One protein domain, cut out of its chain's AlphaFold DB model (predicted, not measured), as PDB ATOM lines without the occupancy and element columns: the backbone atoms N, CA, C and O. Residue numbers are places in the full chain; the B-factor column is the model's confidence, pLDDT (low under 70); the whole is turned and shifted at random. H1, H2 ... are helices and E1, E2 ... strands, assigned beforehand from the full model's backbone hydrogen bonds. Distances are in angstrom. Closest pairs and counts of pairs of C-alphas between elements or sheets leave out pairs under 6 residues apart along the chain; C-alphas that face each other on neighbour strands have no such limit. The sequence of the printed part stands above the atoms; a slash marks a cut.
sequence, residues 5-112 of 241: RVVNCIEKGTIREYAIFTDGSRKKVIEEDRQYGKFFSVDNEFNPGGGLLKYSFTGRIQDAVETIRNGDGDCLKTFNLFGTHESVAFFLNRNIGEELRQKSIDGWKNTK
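What this domain is: This is residues 5 to 112 of the 241 residues of an uncharacterized protein of Clostridium sp. WB02_MRS01 (UniProt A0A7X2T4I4). What does the domain look like? A strongly twisted four-stranded sheet, curled like part of a barrel, has two touching helices, H1 and H2, packed on it, while the two-stranded hairpin E1 and E2 lies at one end of the longest axis. What is it made of? The printed part has 108 residues, with named elements in the order E1, E2, E3, E4, H1, E5, E6, H2; the larger sheet runs E3, E4, E6, E5, antiparallel throughout, and the class is mixed, helices and strands. How large is it? It is compact, with a radius of gyration of the C-alphas of 14.3 A, and spans 47 by 35 by 30 A.

Where its parts are: Where are the first strands? E1, residues 5 to 11, begins at C-alpha 5 (258.369, 152.982, 110.631) and is 17.8 A long; E2, residues 14 to 21, is 21.5 A. E3 is residues 31 to 33, 6.8 A, and E4 is residues 37 to 42, 16.0 A. What follows? H1, residues 61 to 69, is 12.5 A long; E5, residues 75 to 80, is 16.7 A; E6, residues 84 to 91, is 21.8 A. H2, residues 94 to 108, is 20.5 A and ends at C-alpha 108 (274.550, 164.024, 132.943).

How they stand to each other: How is the first hairpin placed? In E1 and E2, N 7 and O 18 are 2.9 A apart, within hydrogen-bond range. Residues 18 to 19 of E2 also pair antiparallel with residues 28 to 29. How does the larger sheet join? Within hydrogen-bond range are N 31 and O 39 at 2.8 A in the hairpin E3 and E4, N 42 and O 88 at 2.8 A between E4 and E6, and N 77 and O 87 at 2.8 A in the hairpin E5 and E6. E4 is staggered, pairing with E3 over residues 37 to 39 and with E6 over 39 to 42. E4, H1, E5 form a split strand-helix-strand unit, two strands of one sheet with a helix between them along the chain and E6 between them in the sheet, and its crossover is right-handed. Where are the helices? H1 is on the sheet at a height of 9.1 A; its closest C-alphas to E6 are those of Ala 64 and Val 88, 6.2 A. H2 is on the sheet at 8.6 A; its closest C-alphas to E5 are those of Arg 101 and Cys 75, 5.8 A. H1 and H2 touch at a steep tilt of 48 degrees, opposite ways, closest at the C-alphas of Arg 69 and Ile 105, 6.3 A; in both helices every O i to N i+4 pair is within hydrogen-bond range.

The domain as a whole: How far does it reach? The two C-alphas farthest apart, those of Gly 13 and Asn 110, are 48.1 A apart. Is it unbroken and sure? The printed part has no cut, and the link from E4 to H1, 18 residues, is long. The mean pLDDT of the printed part is 91.3, with residues 49 to 50, 52 and 81 to 83 under 70.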
ATOM      1  N   ARG A   5     257.807 153.203 111.966       96.44
ATOM      2  CA  ARG A   5     258.369 152.982 110.631       96.44
ATOM      3  C   ARG A   5     258.626 154.306 109.931       96.44
ATOM      4  O   ARG A   5     257.895 155.274 110.145       96.44
ATOM      5  N   VAL A   6     259.634 154.331 109.066       96.62
ATOM      6  CA  VAL A   6     259.920 155.483 108.208       96.62
ATOM      7  C   VAL A   6     259.166 155.323 106.896       96.62
ATOM      8  O   VAL A   6     259.229 154.268 106.266       96.62
ATOM      9  N   VAL A   7     258.432 156.356 106.492       95.88
ATOM     10  CA  VAL A   7     257.678 156.375 105.233       95.88
ATOM     11  C   VAL A   7     257.911 157.678 104.482       95.88
ATOM     12  O   VAL A   7     258.126 158.727 105.085       95.88
ATOM     13  N   ASN A   8     257.797 157.617 103.159       95.00
ATOM     14  CA  ASN A   8     257.757 158.794 102.302       95.00
ATOM     15  C   ASN A   8     256.313 159.288 102.170       95.00
ATOM     16  O   ASN A   8     255.410 158.510 101.862       95.00
ATOM     17  N   CYS A   9     256.088 160.581 102.382       90.31
ATOM     18  CA  CYS A   9     254.797 161.233 102.191       90.31
ATOM     19  C   CYS A   9     254.933 162.405 101.222       90.31
ATOM     20  O   CYS A   9     255.921 163.136 101.255       90.31
ATOM     21  N   ILE A  10     253.909 162.616 100.396       89.56
ATOM     22  CA  ILE A  10     253.815 163.792  99.530       89.56
ATOM     23  C   ILE A  10     253.129 164.908 100.319       89.56
ATOM     24  O   ILE A  10     251.968 164.780 100.706       89.56
ATOM     25  N   GLU A  11     253.834 166.011 100.543       84.38
ATOM     26  CA  GLU A  11     253.315 167.212 101.193       84.38
ATOM     27  C   GLU A  11     253.569 168.417 100.280       84.38
ATOM     28  O   GLU A  11     254.713 168.739  99.950       84.38
ATOM     29  N   LYS A  12     252.488 169.062  99.819       84.81
ATOM     30  CA  LYS A  12     252.530 170.232  98.916       84.81
ATOM     31  C   LYS A  12     253.411 170.024  97.668       84.81
ATOM     32  O   LYS A  12     254.139 170.921  97.260       84.81
ATOM     33  N   GLY A  13     253.362 168.827  97.077       86.44
ATOM     34  CA  GLY A  13     254.142 168.476  95.880       86.44
ATOM     35  C   GLY A  13     255.603 168.091  96.145       86.44
ATOM     36  O   GLY A  13     256.325 167.800  95.199       86.44
ATOM     37  N   THR A  14     256.036 168.042  97.409       88.25
ATOM     38  CA  THR A  14     257.379 167.587  97.805       88.25
ATOM     39  C   THR A  14     257.306 166.258  98.545       88.25
ATOM     40  O   THR A  14     256.384 166.036  99.329       88.25
ATOM     41  N   ILE A  15     258.264 165.363  98.297       90.12
ATOM     42  CA  ILE A  15     258.402 164.124  99.069       90.12
ATOM     43  C   ILE A  15     259.181 164.448 100.343       90.12
ATOM     44  O   ILE A  15     260.272 165.012 100.278       90.12
ATOM     45  N   ARG A  16     258.614 164.089 101.493       93.62
ATOM     46  CA  ARG A  16     259.246 164.193 102.810       93.62
ATOM     47  C   ARG A  16     259.169 162.861 103.537       93.62
ATOM     48  O   ARG A  16     258.164 162.156 103.442       93.62
ATOM     49  N   GLU A  17     260.212 162.541 104.284       96.12
ATOM     50  CA  GLU A  17     260.255 161.356 105.134       96.12
ATOM     51  C   GLU A  17     259.635 161.648 106.501       96.12
ATOM     52  O   GLU A  17     259.854 162.712 107.088       96.12
ATOM     53  N   TYR A  18     258.873 160.686 107.022       96.75
ATOM     54  CA  TYR A  18     258.275 160.759 108.350       96.75
ATOM     55  C   TYR A  18     258.481 159.470 109.136       96.75
ATOM     56  O   TYR A  18     258.345 158.380 108.582       96.75
ATOM     57  N   ALA A  19     258.696 159.600 110.445       96.88
ATOM     58  CA  ALA A  19     258.472 158.523 111.401       96.88
ATOM     59  C   ALA A  19     256.973 158.445 111.744       96.88
ATOM     60  O   ALA A  19     256.385 159.431 112.202       96.88
ATOM     61  N   ILE A  20     256.360 157.281 111.511       96.31
ATOM     62  CA  ILE A  20     254.965 156.968 111.850       96.31
ATOM     63  C   ILE A  20     254.958 155.916 112.950       96.31
ATOM     64  O   ILE A  20     255.472 154.816 112.742       96.31
ATOM     65  N   PHE A  21     254.362 156.252 114.091       95.75
ATOM     66  CA  PHE A  21     254.299 155.385 115.265       95.75
ATOM     67  C   PHE A  21     253.084 154.467 115.208       95.75
ATOM     68  O   PHE A  21     252.018 154.860 114.726       95.75
ATOM     69  N   THR A  22     253.248 153.241 115.696       94.50
ATOM     70  CA  THR A  22     252.188 152.218 115.690       94.50
ATOM     71  C   THR A  22     251.072 152.516 116.689       94.50
ATOM     72  O   THR A  22     249.929 152.134 116.460       94.50
ATOM     73  N   ASP A  23     251.378 153.260 117.753       92.88
ATOM     74  CA  ASP A  23     250.451 153.647 118.823       92.88
ATOM     75  C   ASP A  23     249.545 154.845 118.473       92.88
ATOM     76  O   ASP A  23     248.746 155.285 119.299       92.88
ATOM     77  N   GLY A  24     249.661 155.392 117.258       91.50
ATOM     78  CA  GLY A  24     248.901 156.565 116.820       91.50
ATOM     79  C   GLY A  24     249.480 157.910 117.273       91.50
ATOM     80  O   GLY A  24     248.856 158.948 117.036       91.50
ATOM     81  N   SER A  25     250.675 157.928 117.875       91.00
ATOM     82  CA  SER A  25     251.388 159.166 118.202       91.00
ATOM     83  C   SER A  25     251.643 160.034 116.963       91.00
ATOM     84  O   SER A  25     251.717 159.569 115.821       91.00
ATOM     85  N   ARG A  26     251.826 161.339 117.194       91.12
ATOM     86  CA  ARG A  26     252.065 162.331 116.138       91.12
ATOM     87  C   ARG A  26     253.266 161.943 115.276       91.12
ATOM     88  O   ARG A  26     254.379 161.828 115.790       91.12
ATOM     89  N   LYS A  27     253.063 161.874 113.957       93.62
ATOM     90  CA  LYS A  27     254.155 161.687 112.991       93.62
ATOM     91  C   LYS A  27     255.256 162.735 113.170       93.62
ATOM     92  O   LYS A  27     254.951 163.915 113.369       93.62
ATOM     93  N   LYS A  28     256.522 162.329 113.059       94.88
ATOM     94  CA  LYS A  28     257.666 163.260 113.058       94.88
ATOM     95  C   LYS A  28     258.240 163.387 111.672       94.88
ATOM     96  O   LYS A  28     258.351 162.387 110.977       94.88
ATOM     97  N   VAL A  29     258.607 164.604 111.295       95.06
ATOM     98  CA  VAL A  29     259.428 164.833 110.106       95.06
ATOM     99  C   VAL A  29     260.808 164.242 110.386       95.06
ATOM    100  O   VAL A  29     261.336 164.428 111.482       95.06
ATOM    101  N   ILE A  30     261.361 163.514 109.419       96.81
ATOM    102  CA  ILE A  30     262.768 163.128 109.452       96.81
ATOM    103  C   ILE A  30     263.591 164.316 108.964       96.81
ATOM    104  O   ILE A  30     263.375 164.837 107.870       96.81
ATOM    105  N   GLU A  31     264.526 164.737 109.796       94.94
ATOM    106  CA  GLU A  31     265.504 165.778 109.519       94.94
ATOM    107  C   GLU A  31     266.870 165.145 109.253       94.94
ATOM    108  O   GLU A  31     267.117 163.987 109.598       94.94
ATOM    109  N   GLU A  32     267.774 165.906 108.644       94.56
ATOM    110  CA  GLU A  32     269.127 165.452 108.338       94.56
ATOM    111  C   GLU A  32     270.154 166.359 109.008       94.56
ATOM    112  O   GLU A  32     270.162 167.578 108.825       94.56
ATOM    113  N   ASP A  33     271.023 165.746 109.805       93.12
ATOM    114  CA  ASP A  33     272.215 166.373 110.348       93.12
ATOM    115  C   ASP A  33     273.417 166.039 109.457       93.12
ATOM    116  O   ASP A  33     273.621 164.884 109.085       93.12
ATOM    117  N   ARG A  34     274.240 167.040 109.124       92.50
ATOM    118  CA  ARG A  34     275.382 166.856 108.212       92.50
ATOM    119  C   ARG A  34     276.426 165.874 108.739       92.50
ATOM    120  O   ARG A  34     277.123 165.260 107.937       92.50
ATOM    121  N   GLN A  35     276.575 165.774 110.057       93.75
ATOM    122  CA  GLN A  35     277.583 164.932 110.692       93.75
ATOM    123  C   GLN A  35     277.004 163.579 111.104       93.75
ATOM    124  O   GLN A  35     277.666 162.554 110.959       93.75
ATOM    125  N   TYR A  36     275.778 163.578 111.624       94.12
ATOM    126  CA  TYR A  36     275.204 162.409 112.294       94.12
ATOM    127  C   TYR A  36     274.090 161.716 111.493       94.12
ATOM    128  O   TYR A  36     273.628 160.638 111.872       94.12
ATOM    129  N   GLY A  37     273.691 162.285 110.353       95.19
ATOM    130  CA  GLY A  37     272.703 161.716 109.443       95.19
ATOM    131  C   GLY A  37     271.259 161.968 109.876       95.19
ATOM    132  O   GLY A  37     270.942 162.962 110.528       95.19
ATOM    133  N   LYS A  38     270.354 161.073 109.469       97.56
ATOM    134  CA  LYS A  38     268.907 161.243 109.650       97.56
ATOM    135  C   LYS A  38     268.459 161.051 111.101       97.56
ATOM    136  O   LYS A  38     268.818 160.056 111.739       97.56
ATOM    137  N   PHE A  39     267.606 161.949 111.581       97.00
ATOM    138  CA  PHE A  39     267.033 161.927 112.928       97.00
ATOM    139  C   PHE A  39     265.606 162.490 112.944       97.00
ATOM    140  O   PHE A  39     265.123 163.019 111.946       97.00
ATOM    141  N   PHE A  40     264.926 162.398 114.082       96.31
ATOM    142  CA  PHE A  40     263.704 163.160 114.348       96.31
ATOM    143  C   PHE A  40     263.673 163.679 115.787       96.31
ATOM    144  O   PHE A  40     264.306 163.102 116.674       96.31
ATOM    145  N   SER A  41     262.926 164.759 116.030       95.12
ATOM    146  CA  SER A  41     262.688 165.271 117.385       95.12
ATOM    147  C   SER A  41     261.616 164.470 118.121       95.12
ATOM    148  O   SER A  41     260.525 164.216 117.601       95.12
ATOM    149  N   VAL A  42     261.933 164.108 119.357       95.19
ATOM    150  CA  VAL A  42     261.077 163.372 120.289       95.19
ATOM    151  C   VAL A  42     260.140 164.354 120.995       95.19
ATOM    152  O   VAL A  42     260.505 165.507 121.226       95.19
ATOM    153  N   ASP A  43     258.921 163.917 121.310       93.50
ATOM    154  CA  ASP A  43     257.994 164.709 122.125       93.50
ATOM    155  C   ASP A  43     258.339 164.559 123.612       93.50
ATOM    156  O   ASP A  43     258.679 163.468 124.066       93.50
ATOM    157  N   ASN A  44     258.204 165.638 124.385       93.50
ATOM    158  CA  ASN A  44     258.278 165.549 125.841       93.50
ATOM    159  C   ASN A  44     257.001 164.910 126.416       93.50
ATOM    160  O   ASN A  44     255.984 165.586 126.566       93.50
ATOM    161  N   GLU A  45     257.066 163.622 126.755       91.06
ATOM    162  CA  GLU A  45     255.956 162.871 127.365       91.06
ATOM    163  C   GLU A  45     255.792 163.153 128.871       91.06
ATOM    164  O   GLU A  45     254.754 162.838 129.451       91.06
ATOM    165  N   PHE A  46     256.791 163.768 129.513       89.38
ATOM    166  CA  PHE A  46     256.744 164.139 130.932       89.38
ATOM    167  C   PHE A  46     256.044 165.471 131.179       89.38
ATOM    168  O   PHE A  46     255.721 165.790 132.322       89.38
ATOM    169  N   ASN A  47     255.816 166.267 130.131       85.88
ATOM    170  CA  ASN A  47     255.217 167.582 130.274       85.88
ATOM    171  C   ASN A  47     253.702 167.464 130.528       85.88
ATOM    172  O   ASN A  47     252.960 167.075 129.621       85.88
ATOM    173  N   PRO A  48     253.198 167.867 131.711       73.50
ATOM    174  CA  PRO A  48     251.762 167.871 131.981       73.50
ATOM    175  C   PRO A  48     251.024 169.008 131.248       73.50
ATOM    176  O   PRO A  48     249.795 169.080 131.296       73.50
ATOM    177  N   GLY A  49     251.753 169.928 130.602       65.25
ATOM    178  CA  GLY A  49     251.214 171.144 130.002       65.25
ATOM    179  C   GLY A  49     250.292 170.914 128.799       65.25
ATOM    180  O   GLY A  49     250.546 170.088 127.925       65.25
ATOM    181  N   GLY A  50     249.224 171.709 128.716       63.75
ATOM    182  CA  GLY A  50     248.378 171.831 127.525       63.75
ATOM    183  C   GLY A  50     248.880 172.896 126.537       63.75
ATOM    184  O   GLY A  50     249.775 173.684 126.834       63.75
ATOM    185  N   GLY A  51     248.275 172.956 125.347       70.00
ATOM    186  CA  GLY A  51     248.505 174.037 124.376       70.00
ATOM    187  C   GLY A  51     249.731 173.861 123.467       70.00
ATOM    188  O   GLY A  51     250.165 172.744 123.184       70.00
ATOM    189  N   LEU A  52     250.267 174.983 122.963       67.81
ATOM    190  CA  LEU A  52     251.287 175.018 121.898       67.81
ATOM    191  C   LEU A  52     252.615 174.344 122.295       67.81
ATOM    192  O   LEU A  52     253.315 173.805 121.441       67.81
ATOM    193  N   LEU A  53     252.958 174.359 123.589       74.62
ATOM    194  CA  LEU A  53     254.227 173.849 124.119       74.62
ATOM    195  C   LEU A  53     254.116 172.460 124.757       74.62
ATOM    196  O   LEU A  53     255.084 172.009 125.365       74.62
ATOM    197  N   LYS A  54     252.980 171.766 124.601       82.06
ATOM    198  CA  LYS A  54     252.734 170.446 125.206       82.06
ATOM    199  C   LYS A  54     253.897 169.464 125.012       82.06
ATOM    200  O   LYS A  54     254.266 168.768 125.939       82.06
ATOM    201  N   TYR A  55     254.514 169.451 123.834       87.06
ATOM    202  CA  TYR A  55     255.590 168.508 123.501       87.06
ATOM    203  C   TYR A  55     257.005 169.075 123.679       87.06
ATOM    204  O   TYR A  55     257.974 168.443 123.266       87.06
ATOM    205  N   SER A  56     257.132 170.283 124.228       87.56
ATOM    206  CA  SER A  56     258.402 170.997 124.320       87.56
ATOM    207  C   SER A  56     259.228 170.557 125.530       87.56
ATOM    208  O   SER A  56     258.695 170.337 126.618       87.56
ATOM    209  N   PHE A  57     260.548 170.514 125.353       92.50
ATOM    210  CA  PHE A  57     261.514 170.431 126.451       92.50
ATOM    211  C   PHE A  57     261.987 171.817 126.917       92.50
ATOM    212  O   PHE A  57     262.841 171.907 127.795       92.50
ATOM    213  N   THR A  58     261.441 172.904 126.351       87.56
ATOM    214  CA  THR A  58     261.871 174.268 126.684       87.56
ATOM    215  C   THR A  58     261.660 174.572 128.163       87.56
ATOM    216  O   THR A  58     260.524 174.580 128.639       87.56
ATOM    217  N   GLY A  59     262.751 174.837 128.888       88.69
ATOM    218  CA  GLY A  59     262.706 175.030 130.341       88.69
ATOM    219  C   GLY A  59     262.394 173.756 131.137       88.69
ATOM    220  O   GLY A  59     262.014 173.860 132.301       88.69
ATOM    221  N   ARG A  60     262.540 172.573 130.528       92.94
ATOM    222  CA  ARG A  60     262.334 171.253 131.143       92.94
ATOM    223  C   ARG A  60     263.518 170.321 130.847       92.94
ATOM    224  O   ARG A  60     263.387 169.268 130.229       92.94
ATOM    225  N   ILE A  61     264.714 170.763 131.241       94.44
ATOM    226  CA  ILE A  61     265.976 170.063 130.960       94.44
ATOM    227  C   ILE A  61     266.063 168.680 131.621       94.44
ATOM    228  O   ILE A  61     266.624 167.764 131.024       94.44
ATOM    229  N   GLN A  62     265.488 168.500 132.813       95.50
ATOM    230  CA  GLN A  62     265.470 167.201 133.485       95.50
ATOM    231  C   GLN A  62     264.634 166.204 132.681       95.50
ATOM    232  O   GLN A  62     265.096 165.095 132.438       95.50
ATOM    233  N   ASP A  63     263.464 166.616 132.185       95.56
ATOM    234  CA  ASP A  63     262.610 165.768 131.343       95.56
ATOM    235  C   ASP A  63     263.354 165.300 130.079       95.56
ATOM    236  O   ASP A  63     263.237 164.145 129.662       95.56
ATOM    237  N   ALA A  64     264.158 166.182 129.473       96.25
ATOM    238  CA  ALA A  64     264.972 165.847 128.305       96.25
ATOM    239  C   ALA A  64     266.032 164.787 128.633       96.25
ATOM    240  O   ALA A  64     266.217 163.829 127.881       96.25
ATOM    241  N   VAL A  65     266.706 164.935 129.775       96.62
ATOM    242  CA  VAL A  65     267.711 163.974 130.243       96.62
ATOM    243  C   VAL A  65     267.070 162.631 130.594       96.62
ATOM    244  O   VAL A  65     267.599 161.593 130.192       96.62
ATOM    245  N   GLU A  66     265.918 162.620 131.264       96.62
ATOM    246  CA  GLU A  66     265.184 161.385 131.576       96.62
ATOM    247  C   GLU A  66     264.681 160.673 130.314       96.62
ATOM    248  O   GLU A  66     264.799 159.453 130.202       96.62
ATOM    249  N   THR A  67     264.232 161.420 129.300       96.94
ATOM    250  CA  THR A  67     263.878 160.860 127.980       96.94
ATOM    251  C   THR A  67     265.056 160.097 127.360       96.94
ATOM    252  O   THR A  67     264.895 158.987 126.844       96.94
ATOM    253  N   ILE A  68     266.269 160.655 127.440       97.56
ATOM    254  CA  ILE A  68     267.488 160.016 126.921       97.56
ATOM    255  C   ILE A  68     267.865 158.784 127.759       97.56
ATOM    256  O   ILE A  68     268.170 157.717 127.211       97.56
ATOM    257  N   ARG A  69     267.805 158.895 129.094       96.31
ATOM    258  CA  ARG A  69     268.085 157.781 130.020       96.31
ATOM    259  C   ARG A  69     267.169 156.589 129.748       96.31
ATOM    260  O   ARG A  69     267.668 155.471 129.599       96.31
ATOM    261  N   ASN A  70     265.881 156.842 129.530       95.88
ATOM    262  CA  ASN A  70     264.877 155.822 129.215       95.88
ATOM    263  C   ASN A  70     265.021 155.203 127.814       95.88
ATOM    264  O   ASN A  70     264.343 154.229 127.492       95.88
ATOM    265  N   GLY A  71     265.924 155.724 126.973       95.44
ATOM    266  CA  GLY A  71     266.119 155.224 125.611       95.44
ATOM    267  C   GLY A  71     265.000 155.633 124.654       95.44
ATOM    268  O   GLY A  71     264.761 154.965 123.645       95.44
ATOM    269  N   ASP A  72     264.301 156.723 124.970       95.12
ATOM    270  CA  ASP A  72     263.329 157.373 124.089       95.12
ATOM    271  C   ASP A  72     263.962 158.511 123.279       95.12
ATOM    272  O   ASP A  72     263.298 159.130 122.458       95.12
ATOM    273  N   GLY A  73     265.261 158.751 123.449       96.88
ATOM    274  CA  GLY A  73     266.053 159.706 122.687       96.88
ATOM    275  C   GLY A  73     267.547 159.443 122.847       96.88
ATOM    276  O   GLY A  73     267.958 158.662 123.705       96.88
ATOM    277  N   ASP A  74     268.353 160.102 122.020       97.81
ATOM    278  CA  ASP A  74     269.799 159.888 121.968       97.81
ATOM    279  C   ASP A  74     270.585 161.092 122.496       97.81
ATOM    280  O   ASP A  74     271.525 160.927 123.267       97.81
ATOM    281  N   CYS A  75     270.224 162.321 122.122       96.31
ATOM    282  CA  CYS A  75     270.920 163.501 122.634       96.31
ATOM    283  C   CYS A  75     270.046 164.753 122.678       96.31
ATOM    284  O   CYS A  75     269.012 164.853 122.012       96.31
ATOM    285  N   LEU A  76     270.494 165.725 123.472       94.81
ATOM    286  CA  LEU A  76     269.905 167.053 123.534       94.81
ATOM    287  C   LEU A  76     270.364 167.882 122.328       94.81
ATOM    288  O   LEU A  76     271.559 167.994 122.059       94.81
ATOM    289  N   LYS A  77     269.417 168.529 121.652       90.62
ATOM    290  CA  LYS A  77     269.677 169.595 120.687       90.62
ATOM    291  C   LYS A  77     269.146 170.907 121.234       90.62
ATOM    292  O   LYS A  77     267.971 171.012 121.586       90.62
ATOM    293  N   THR A  78     270.010 171.911 121.247       85.75
ATOM    294  CA  THR A  78     269.655 173.284 121.586       85.75
ATOM    295  C   THR A  78     269.738 174.155 120.344       85.75
ATOM    296  O   THR A  78     270.652 174.029 119.529       85.75
ATOM    297  N   PHE A  79     268.765 175.042 120.181       80.81
ATOM    298  CA  PHE A  79     268.822 176.091 119.173       80.81
ATOM    299  C   PHE A  79     268.366 177.410 119.781       80.81
ATOM    300  O   PHE A  79     267.507 177.447 120.661       80.81
ATOM    301  N   ASN A  80     268.971 178.498 119.313       74.56
ATOM    302  CA  ASN A  80     268.691 179.840 119.799       74.56
ATOM    303  C   ASN A  80     267.895 180.595 118.733       74.56
ATOM    304  O   ASN A  80     268.469 181.112 117.777       74.56
ATOM    305  N   LEU A  81     266.573 180.641 118.890       62.28
ATOM    306  CA  LEU A  81     265.679 181.432 118.044       62.28
ATOM    307  C   LEU A  81     264.560 181.986 118.932       62.28
ATOM    308  O   LEU A  81     263.715 181.225 119.368       62.28
ATOM    309  N   PHE A  82     264.574 183.291 119.229       63.69
ATOM    310  CA  PHE A  82     263.683 183.924 120.226       63.69
ATOM    311  C   PHE A  82     263.789 183.331 121.647       63.69
ATOM    312  O   PHE A  82     262.823 183.299 122.406       63.69
ATOM    313  N   GLY A  83     264.992 182.895 122.016       66.50
ATOM    314  CA  GLY A  83     265.280 182.217 123.276       66.50
ATOM    315  C   GLY A  83     265.966 180.879 123.035       66.50
ATOM    316  O   GLY A  83     266.154 180.460 121.892       66.50
ATOM    317  N   THR A  84     266.375 180.230 124.120       74.50
ATOM    318  CA  THR A  84     266.910 178.870 124.067       74.50
ATOM    319  C   THR A  84     265.752 177.892 123.997       74.50
ATOM    320  O   THR A  84     264.866 177.907 124.852       74.50
ATOM    321  N   HIS A  85     265.776 177.055 122.969       82.44
ATOM    322  CA  HIS A  85     264.842 175.962 122.796       82.44
ATOM    323  C   HIS A  85     265.585 174.642 122.877       82.44
ATOM    324  O   HIS A  85     266.503 174.372 122.098       82.44
ATOM    325  N   GLU A  86     265.167 173.820 123.828       89.12
ATOM    326  CA  GLU A  86     265.641 172.457 123.985       89.12
ATOM    327  C   GLU A  86     264.728 171.459 123.258       89.12
ATOM    328  O   GLU A  86     263.497 171.554 123.293       89.12
ATOM    329  N   SER A  87     265.346 170.471 122.613       92.06
ATOM    330  CA  SER A  87     264.685 169.310 122.017       92.06
ATOM    331  C   SER A  87     265.544 168.063 122.204       92.06
ATOM    332  O   SER A  87     266.757 168.163 122.378       92.06
ATOM    333  N   VAL A  88     264.930 166.884 122.153       96.50
ATOM    334  CA  VAL A  88     265.648 165.604 122.175       96.50
ATOM    335  C   VAL A  88     265.588 164.989 120.784       96.50
ATOM    336  O   VAL A  88     264.516 164.925 120.183       96.50
ATOM    337  N   ALA A  89     266.733 164.562 120.258       96.94
ATOM    338  CA  ALA A  89     266.837 163.916 118.955       96.94
ATOM    339  C   ALA A  89     266.942 162.395 119.097       96.94
ATOM    340  O   ALA A  89     267.598 161.898 120.012       96.94
ATOM    341  N   PHE A  90     266.347 161.670 118.152       97.69
ATOM    342  CA  PHE A  90     266.551 160.239 117.957       97.69
ATOM    343  C   PHE A  90     267.076 159.970 116.544       97.69
ATOM    344  O   PHE A  90     266.416 160.301 115.556       97.69
ATOM    345  N   PHE A  91     268.259 159.372 116.442       97.62
ATOM    346  CA  PHE A  91     268.937 159.060 115.188       97.62
ATOM    347  C   PHE A  91     268.496 157.706 114.638       97.62
ATOM    348  O   PHE A  91     268.410 156.699 115.350       97.62
ATOM    349  N   LEU A  92     268.257 157.671 113.326       96.94
ATOM    350  CA  LEU A  92     267.861 156.451 112.625       96.94
ATOM    351  C   LEU A  92     269.031 155.468 112.490       96.94
ATOM    352  O   LEU A  92     268.828 154.255 112.539       96.94
ATOM    353  N   ASN A  93     270.264 155.972 112.366       97.00
ATOM    354  CA  ASN A  93     271.457 155.140 112.488       97.00
ATOM    355  C   ASN A  93     271.698 154.828 113.969       97.00
ATOM    356  O   ASN A  93     272.220 155.658 114.713       97.00
ATOM    357  N   ARG A  94     271.330 153.616 114.391       96.06
ATOM    358  CA  ARG A  94     271.392 153.223 115.803       96.06
ATOM    359  C   ARG A  94     272.801 153.121 116.374       96.06
ATOM    360  O   ARG A  94     272.942 153.335 117.569       96.06
ATOM    361  N   ASN A  95     273.829 152.875 115.560       97.25
ATOM    362  CA  ASN A  95     275.211 152.885 116.052       97.25
ATOM    363  C   ASN A  95     275.619 154.303 116.479       97.25
ATOM    364  O   ASN A  95     276.159 154.486 117.565       97.25
ATOM    365  N   ILE A  96     275.289 155.305 115.655       96.69
ATOM    366  CA  ILE A  96     275.523 156.722 115.973       96.69
ATOM    367  C   ILE A  96     274.642 157.157 117.150       96.69
ATOM    368  O   ILE A  96     275.131 157.784 118.086       96.69
ATOM    369  N   GLY A  97     273.352 156.804 117.117       97.31
ATOM    370  CA  GLY A  97     272.402 157.142 118.176       97.31
ATOM    371  C   GLY A  97     272.840 156.613 119.540       97.31
ATOM    372  O   GLY A  97     272.882 157.372 120.502       97.31
ATOM    373  N   GLU A  98     273.253 155.346 119.621       98.00
ATOM    374  CA  GLU A  98     273.701 154.755 120.884       98.00
ATOM    375  C   GLU A  98     275.024 155.360 121.374       98.00
ATOM    376  O   GLU A  98     275.168 155.618 122.567       98.00
ATOM    377  N   GLU A  99     275.964 155.679 120.477       97.81
ATOM    378  CA  GLU A  99     277.192 156.389 120.854       97.81
ATOM    379  C   GLU A  99     276.878 157.757 121.492       97.81
ATOM    380  O   GLU A  99     277.408 158.100 122.554       97.81
ATOM    381  N   LEU A 100     275.993 158.539 120.867       97.75
ATOM    382  CA  LEU A 100     275.566 159.848 121.374       97.75
ATOM    383  C   LEU A 100     274.765 159.732 122.675       97.75
ATOM    384  O   LEU A 100     274.933 160.560 123.578       97.75
ATOM    385  N   ARG A 101     273.943 158.687 122.799       98.00
ATOM    386  CA  ARG A 101     273.189 158.378 124.014       98.00
ATOM    387  C   ARG A 101     274.101 158.087 125.187       98.00
ATOM    388  O   ARG A 101     273.925 158.690 126.242       98.00
ATOM    389  N   GLN A 102     275.109 157.238 125.006       98.38
ATOM    390  CA  GLN A 102     276.063 156.933 126.071       98.38
ATOM    391  C   GLN A 102     276.857 158.173 126.498       98.38
ATOM    392  O   GLN A 102     276.990 158.424 127.694       98.38
ATOM    393  N   LYS A 103     277.290 159.015 125.546       97.62
ATOM    394  CA  LYS A 103     277.926 160.309 125.863       97.62
ATOM    395  C   LYS A 103     277.000 161.229 126.658       97.62
ATOM    396  O   LYS A 103     277.443 161.872 127.605       97.62
ATOM    397  N   SER A 104     275.720 161.284 126.291       97.00
ATOM    398  CA  SER A 104     274.724 162.087 127.004       97.00
ATOM    399  C   SER A 104     274.498 161.553 128.422       97.00
ATOM    400  O   SER A 104     274.583 162.315 129.380       97.00
ATOM    401  N   ILE A 105     274.273 160.246 128.584       97.38
ATOM    402  CA  ILE A 105     274.082 159.616 129.899       97.38
ATOM    403  C   ILE A 105     275.294 159.867 130.799       97.38
ATOM    404  O   ILE A 105     275.116 160.280 131.944       97.38
ATOM    405  N   ASP A 106     276.510 159.674 130.283       97.81
ATOM    406  CA  ASP A 106     277.742 159.909 131.038       97.81
ATOM    407  C   ASP A 106     277.910 161.386 131.430       97.81
ATOM    408  O   ASP A 106     278.217 161.684 132.586       97.81
ATOM    409  N   GLY A 107     277.627 162.310 130.506       96.25
ATOM    410  CA  GLY A 107     277.712 163.752 130.746       96.25
ATOM    411  C   GLY A 107     276.752 164.262 131.826       96.25
ATOM    412  O   GLY A 107     277.095 165.185 132.559       96.25
ATOM    413  N   TRP A 108     275.580 163.634 131.971       96.12
ATOM    414  CA  TRP A 108     274.550 164.024 132.943       96.12
ATOM    415  C   TRP A 108     274.491 163.125 134.191       96.12
ATOM    416  O   TRP A 108     273.609 163.308 135.032       96.12
ATOM    417  N   LYS A 109     275.374 162.126 134.341       94.75
ATOM    418  CA  LYS A 109     275.229 161.057 135.356       94.75
ATOM    419  C   LYS A 109     275.173 161.546 136.806       94.75
ATOM    420  O   LYS A 109     274.466 160.961 137.617       94.75
ATOM    421  N   ASN A 110     275.882 162.630 137.116       95.38
ATOM    422  CA  ASN A 110     275.979 163.196 138.466       95.38
ATOM    423  C   ASN A 110     275.252 164.540 138.601       95.38
ATOM    424  O   ASN A 110     275.406 165.226 139.612       95.38
ATOM    425  N   THR A 111     274.506 164.949 137.577       95.75
ATOM    426  CA  THR A 111     273.823 166.238 137.578       95.75
ATOM    427  C   THR A 111     272.600 166.186 138.478       95.75
ATOM    428  O   THR A 111     271.756 165.298 138.342       95.75
ATOM    429  N   LYS A 112     272.493 167.168 139.375       95.69
ATOM    430  CA  LYS A 112     271.268 167.434 140.120       95.69
ATOM    431  C   LYS A 112     270.434 168.450 139.358       95.69
ATOM    432  O   LYS A 112     270.964 169.356 138.716       95.69
TER     433      LYS A 112